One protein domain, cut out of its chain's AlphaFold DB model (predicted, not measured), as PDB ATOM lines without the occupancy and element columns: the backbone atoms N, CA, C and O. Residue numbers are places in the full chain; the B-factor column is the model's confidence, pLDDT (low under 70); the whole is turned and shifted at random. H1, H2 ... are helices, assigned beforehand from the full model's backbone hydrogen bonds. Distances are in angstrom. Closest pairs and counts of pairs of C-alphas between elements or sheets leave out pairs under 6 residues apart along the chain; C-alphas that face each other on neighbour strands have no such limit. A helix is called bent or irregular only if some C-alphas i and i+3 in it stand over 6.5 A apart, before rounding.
ATOM      1  N   GLU A  13     194.791 197.096 231.484       88.69
ATOM      2  CA  GLU A  13     196.048 196.537 231.994       88.69
ATOM      3  C   GLU A  13     196.173 196.700 233.513       88.69
ATOM      4  O   GLU A  13     196.561 195.764 234.214       88.69
ATOM      5  N   GLN A  14     195.786 197.862 234.043       90.06
ATOM      6  CA  GLN A  14     195.796 198.128 235.481       90.06
ATOM      7  C   GLN A  14     194.748 197.290 236.226       90.06
ATOM      8  O   GLN A  14     195.009 196.856 237.352       90.06
ATOM      9  N   ILE A  15     193.586 197.024 235.617       89.56
ATOM     10  CA  ILE A  15     192.552 196.140 236.177       89.56
ATOM     11  C   ILE A  15     193.104 194.718 236.320       89.56
ATOM     12  O   ILE A  15     193.011 194.129 237.402       89.56
ATOM     13  N   ILE A  16     193.749 194.192 235.275       91.19
ATOM     14  CA  ILE A  16     194.365 192.860 235.311       91.19
ATOM     15  C   ILE A  16     195.507 192.802 236.314       91.19
ATOM     16  O   ILE A  16     195.527 191.905 237.153       91.19
ATOM     17  N   GLN A  17     196.439 193.755 236.277       90.44
ATOM     18  CA  GLN A  17     197.576 193.773 237.199       90.44
ATOM     19  C   GLN A  17     197.114 193.819 238.658       90.44
ATOM     20  O   GLN A  17     197.642 193.100 239.513       90.44
ATOM     21  N   ARG A  18     196.080 194.611 238.958       89.50
ATOM     22  CA  ARG A  18     195.480 194.667 240.293       89.50
ATOM     23  C   ARG A  18     194.815 193.349 240.687       89.50
ATOM     24  O   ARG A  18     194.890 192.958 241.846       89.50
ATOM     25  N   ALA A  19     194.150 192.674 239.758       89.62
ATOM     26  CA  ALA A  19     193.503 191.399 240.037       89.62
ATOM     27  C   ALA A  19     194.535 190.274 240.248       89.62
ATOM     28  O   ALA A  19     194.451 189.564 241.248       89.62
ATOM     29  N   VAL A  20     195.563 190.187 239.396       90.38
ATOM     30  CA  VAL A  20     196.657 189.205 239.507       90.38
ATOM     31  C   VAL A  20     197.467 189.406 240.789       90.38
ATOM     32  O   VAL A  20     197.717 188.447 241.513       90.38
ATOM     33  N   SER A  21     197.808 190.650 241.140       90.25
ATOM     34  CA  SER A  21     198.564 190.949 242.372       90.25
ATOM     35  C   SER A  21     197.828 190.582 243.666       90.25
ATOM     36  O   SER A  21     198.467 190.435 244.708       90.25
ATOM     37  N   ARG A  22     196.502 190.392 243.627       91.00
ATOM     38  CA  ARG A  22     195.711 189.940 244.782       91.00
ATOM     39  C   ARG A  22     195.647 188.424 244.928       91.00
ATOM     40  O   ARG A  22     195.355 187.969 246.033       91.00
ATOM     41  N   ILE A  23     195.922 187.647 243.878       90.62
ATOM     42  CA  ILE A  23     195.814 186.179 243.919       90.62
ATOM     43  C   ILE A  23     196.654 185.570 245.059       90.62
ATOM     44  O   ILE A  23     196.068 184.829 245.851       90.62
ATOM     45  N   PRO A  24     197.936 185.954 245.263       89.06
ATOM     46  CA  PRO A  24     198.764 185.388 246.335       89.06
ATOM     47  C   PRO A  24     198.243 185.674 247.748       89.06
ATOM     48  O   PRO A  24     198.597 184.983 248.689       89.06
ATOM     49  N   SER A  25     197.417 186.712 247.918       90.19
ATOM     50  CA  SER A  25     196.804 187.035 249.215       90.19
ATOM     51  C   SER A  25     195.507 186.269 249.489       90.19
ATOM     52  O   SER A  25     195.030 186.258 250.621       90.19
ATOM     53  N   LEU A  26     194.909 185.671 248.454       90.38
ATOM     54  CA  LEU A  26     193.622 184.981 248.528       90.38
ATOM     55  C   LEU A  26     193.787 183.462 248.581       90.38
ATOM     56  O   LEU A  26     192.962 182.784 249.193       90.38
ATOM     57  N   THR A  27     194.810 182.922 247.921       87.12
ATOM     58  CA  THR A  27     195.072 181.484 247.892       87.12
ATOM     59  C   THR A  27     196.530 181.187 247.565       87.12
ATOM     60  O   THR A  27     197.102 181.767 246.647       87.12
ATOM     61  N   ASP A  28     197.095 180.210 248.269       87.00
ATOM     62  CA  ASP A  28     198.444 179.697 248.009       87.00
ATOM     63  C   ASP A  28     198.453 178.609 246.912       87.00
ATOM     64  O   ASP A  28     199.513 178.137 246.503       87.00
ATOM     65  N   GLN A  29     197.277 178.165 246.446       88.12
ATOM     66  CA  GLN A  29     197.147 177.053 245.490       88.12
ATOM     67  C   GLN A  29     197.318 177.486 244.029       88.12
ATOM     68  O   GLN A  29     197.715 176.678 243.189       88.12
ATOM     69  N   TRP A  30     197.016 178.746 243.710       88.38
ATOM     70  CA  TRP A  30     197.110 179.271 242.351       88.38
ATOM     71  C   TRP A  30     198.475 179.930 242.143       88.38
ATOM     72  O   TRP A  30     198.748 181.004 242.672       88.38
ATOM     73  N   THR A  31     199.343 179.252 241.392       82.69
ATOM     74  CA  THR A  31     200.761 179.622 241.235       82.69
ATOM     75  C   THR A  31     201.163 179.980 239.803       82.69
ATOM     76  O   THR A  31     202.223 180.574 239.608       82.69
ATOM     77  N   ASP A  32     200.327 179.659 238.811       85.38
ATOM     78  CA  ASP A  32     200.549 180.007 237.407       85.38
ATOM     79  C   ASP A  32     199.772 181.272 237.016       85.38
ATOM     80  O   ASP A  32     198.542 181.290 237.013       85.38
ATOM     81  N   PHE A  33     200.507 182.335 236.686       85.75
ATOM     82  CA  PHE A  33     199.957 183.638 236.291       85.75
ATOM     83  C   PHE A  33     200.144 183.940 234.798       85.75
ATOM     84  O   PHE A  33     199.986 185.086 234.370       85.75
ATOM     85  N   ASN A  34     200.527 182.944 234.000       85.56
ATOM     86  CA  ASN A  34     200.765 183.132 232.575       85.56
ATOM     87  C   ASN A  34     199.462 183.143 231.764       85.56
ATOM     88  O   ASN A  34     198.430 182.629 232.177       85.56
ATOM     89  N   SER A  35     199.531 183.668 230.538       78.69
ATOM     90  CA  SER A  35     198.377 183.790 229.633       78.69
ATOM     91  C   SER A  35     197.764 182.461 229.177       78.69
ATOM     92  O   SER A  35     196.687 182.465 228.595       78.69
ATOM     93  N   HIS A  36     198.455 181.335 229.376       84.00
ATOM     94  CA  HIS A  36     197.941 180.009 229.032       84.00
ATOM     95  C   HIS A  36     197.145 179.364 230.173       84.00
ATOM     96  O   HIS A  36     196.490 178.347 229.942       84.00
ATOM     97  N   ASP A  37     197.177 179.943 231.378       90.38
ATOM     98  CA  ASP A  37     196.354 179.487 232.489       90.38
ATOM     99  C   ASP A  37     194.868 179.810 232.213       90.38
ATOM    100  O   ASP A  37     194.508 180.966 231.932       90.38
ATOM    101  N   PRO A  38     193.963 178.816 232.291       87.88
ATOM    102  CA  PRO A  38     192.535 179.046 232.097       87.88
ATOM    103  C   PRO A  38     191.940 180.035 233.110       87.88
ATOM    104  O   PRO A  38     191.034 180.793 232.758       87.88
ATOM    105  N   GLY A  39     192.449 180.072 234.347       88.38
ATOM    106  CA  GLY A  39     192.011 181.019 235.373       88.38
ATOM    107  C   GLY A  39     192.356 182.464 235.011       88.38
ATOM    108  O   GLY A  39     191.507 183.352 235.128       88.38
ATOM    109  N   ILE A  40     193.563 182.698 234.487       90.25
ATOM    110  CA  ILE A  40     193.994 184.005 233.973       90.25
ATOM    111  C   ILE A  40     193.157 184.416 232.761       90.25
ATOM    112  O   ILE A  40     192.773 185.579 232.657       90.25
ATOM    113  N   THR A  41     192.791 183.471 231.892       88.69
ATOM    114  CA  THR A  41     191.905 183.731 230.741       88.69
ATOM    115  C   THR A  41     190.499 184.173 231.184       88.69
ATOM    116  O   THR A  41     189.927 185.128 230.645       88.69
ATOM    117  N   VAL A  42     189.933 183.531 232.211       90.56
ATOM    118  CA  VAL A  42     188.652 183.953 232.810       90.56
ATOM    119  C   VAL A  42     188.785 185.348 233.421       90.56
ATOM    120  O   VAL A  42     187.933 186.208 233.201       90.56
ATOM    121  N   LEU A  43     189.876 185.609 234.137       91.12
ATOM    122  CA  LEU A  43     190.148 186.894 234.776       91.12
ATOM    123  C   LEU A  43     190.340 188.027 233.752       91.12
ATOM    124  O   LEU A  43     189.833 189.126 233.964       91.12
ATOM    125  N   GLN A  44     190.966 187.748 232.606       90.31
ATOM    126  CA  GLN A  44     191.037 188.650 231.450       90.31
ATOM    127  C   GLN A  44     189.654 188.971 230.873       90.31
ATOM    128  O   GLN A  44     189.375 190.127 230.557       90.31
ATOM    129  N   THR A  45     188.778 187.968 230.768       90.69
ATOM    130  CA  THR A  45     187.399 188.140 230.279       90.69
ATOM    131  C   THR A  45     186.582 189.014 231.236       90.69
ATOM    132  O   THR A  45     185.877 189.926 230.808       90.69
ATOM    133  N   TYR A  46     186.722 188.793 232.546       91.56
ATOM    134  CA  TYR A  46     186.088 189.633 233.563       91.56
ATOM    135  C   TYR A  46     186.651 191.055 233.573       91.56
ATOM    136  O   TYR A  46     185.879 192.004 233.685       91.56
ATOM    137  N   ALA A  47     187.967 191.222 233.425       91.38
ATOM    138  CA  ALA A  47     188.586 192.540 233.328       91.38
ATOM    139  C   ALA A  47     188.061 193.321 232.117       91.38
ATOM    140  O   ALA A  47     187.771 194.505 232.249       91.38
ATOM    141  N   TRP A  48     187.861 192.653 230.978       90.00
ATOM    142  CA  TRP A  48     187.236 193.256 229.800       90.00
ATOM    143  C   TRP A  48     185.780 193.675 230.055       90.00
ATOM    144  O   TRP A  48     185.379 194.771 229.676       90.00
ATOM    145  N   LEU A  49     184.991 192.847 230.749       91.12
ATOM    146  CA  LEU A  49     183.616 193.202 231.117       91.12
ATOM    147  C   LEU A  49     183.574 194.414 232.065       91.12
ATOM    148  O   LEU A  49     182.726 195.286 231.902       91.12
ATOM    149  N   VAL A  50     184.497 194.500 233.026       87.62
ATOM    150  CA  VAL A  50     184.619 195.661 233.926       87.62
ATOM    151  C   VAL A  50     185.052 196.915 233.167       87.62
ATOM    152  O   VAL A  50     184.491 197.978 233.406       87.62
ATOM    153  N   ASP A  51     186.005 196.800 232.242       86.06
ATOM    154  CA  ASP A  51     186.451 197.906 231.385       86.06
ATOM    155  C   ASP A  51     185.299 198.439 230.511       86.06
ATOM    156  O   ASP A  51     185.056 199.643 230.455       86.06
ATOM    157  N   MET A  52     184.490 197.539 229.940       84.12
ATOM    158  CA  MET A  52     183.268 197.894 229.213       84.12
ATOM    159  C   MET A  52     182.245 198.608 230.113       84.12
ATOM    160  O   MET A  52     181.663 199.614 229.710       84.12
ATOM    161  N   LEU A  53     182.020 198.118 231.335       83.81
ATOM    162  CA  LEU A  53     181.114 198.769 232.287       83.81
ATOM    163  C   LEU A  53     181.623 200.156 232.705       83.81
ATOM    164  O   LEU A  53     180.822 201.084 232.782       83.81
ATOM    165  N   ASN A  54     182.933 200.314 232.925       80.00
ATOM    166  CA  ASN A  54     183.548 201.612 233.210       80.00
ATOM    167  C   ASN A  54     183.334 202.585 232.046       80.00
ATOM    168  O   ASN A  54     182.913 203.713 232.278       80.00
ATOM    169  N   TYR A  55     183.519 202.134 230.802       76.62
ATOM    170  CA  TYR A  55     183.228 202.941 229.617       76.62
ATOM    171  C   TYR A  55     181.771 203.435 229.596       76.62
ATOM    172  O   TYR A  55     181.525 204.619 229.372       76.62
ATOM    173  N   TYR A  56     180.800 202.562 229.887       74.44
ATOM    174  CA  TYR A  56     179.387 202.959 229.963       74.44
ATOM    175  C   TYR A  56     179.077 203.892 231.140       74.44
ATOM    176  O   TYR A  56     178.191 204.737 231.025       74.44
ATOM    177  N   MET A  57     179.789 203.764 232.261       71.19
ATOM    178  CA  MET A  57     179.634 204.653 233.417       71.19
ATOM    179  C   MET A  57     180.232 206.044 233.180       71.19
ATOM    180  O   MET A  57     179.620 207.042 233.561       71.19
ATOM    181  N   ASP A  58     181.403 206.123 232.547       65.12
ATOM    182  CA  ASP A  58     182.043 207.393 232.190       65.12
ATOM    183  C   ASP A  58     181.322 208.087 231.028       65.12
ATOM    184  O   ASP A  58     181.350 209.315 230.919       65.12
ATOM    185  N   ALA A  59     180.573 207.327 230.225       63.03
ATOM    186  CA  ALA A  59     179.597 207.839 229.276       63.03
ATOM    187  C   ALA A  59     178.339 208.390 229.980       63.03
ATOM    188  O   ALA A  59     177.209 208.105 229.576       63.03
ATOM    189  N   THR A  60     178.513 209.251 230.993       61.94
ATOM    190  CA  THR A  60     177.481 210.228 231.377       61.94
ATOM    191  C   THR A  60     177.284 211.180 230.200       61.94
ATOM    192  O   THR A  60     177.849 212.267 230.120       61.94
ATOM    193  N   GLY A  61     176.529 210.698 229.218       68.38
ATOM    194  CA  GLY A  61     176.341 211.363 227.950       68.38
ATOM    195  C   GLY A  61     175.573 212.667 228.091       68.38
ATOM    196  O   GLY A  61     174.968 212.990 229.120       68.38
TER     197      GLY A  61
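This is residues 13 to 61 of the 487 residues of the protein "Baseplate_J domain-containing protein" of Clostridiaceae bacterium AF42-6 (UniProt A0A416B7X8). A short helix, H1, packs with residues 15 to 19 on the middle of a longer helix, H2, and slants away from it, making a lopsided V whose wide side is spanned by a long link that folds back to where H2 begins. The later part of H2, residues 52 to 58, sticks out together with the tail 59 to 61, and this arm makes much of the length. The printed part has 49 residues with two named helices, H1 then H2, and no named strand, and its class is all helix. It is loose, with a radius of gyration of the C-alphas of 12.9 A, and spans 44 by 21 by 13 A.

Find C-alpha 13 at (196.048, 196.537, 231.994); from there H1 runs through residues 13 to 26, 20.3 A from first to last C-alpha. It is irregular, but only just: C-alphas 21 and 24 are 6.8 A apart. Then look at C-alpha 38 at (192.535, 179.046, 232.097), where H2, residues 38 to 58, sets out; it covers 30.2 A and ends at C-alpha 58 at (182.043, 207.393, 232.190).

H1 touches H2 with residues 15 to 19 alone, and H2 touches H1 with residues 43 to 51 alone. Look at Ile 15 and Ala 47, whose C-alphas are the closest of the two helices at 6.1 A. Their lines stand at a steep tilt of 51 degrees, and they run opposite ways. In H2 every O i to N i+4 pair is within hydrogen-bond range; in H1, 6 of 10 are.

The C-alphas farthest apart are those of Gln 29 and Gly 61, at 43.8 A. The printed part has no cut, and the link from H1 to H2 is long, with 11 residues. Residues 24 to 29, of which 24 to 26 belong to H1, stand free. The mean pLDDT of the printed part is 85.5, and residues 58 to 61 are under 70.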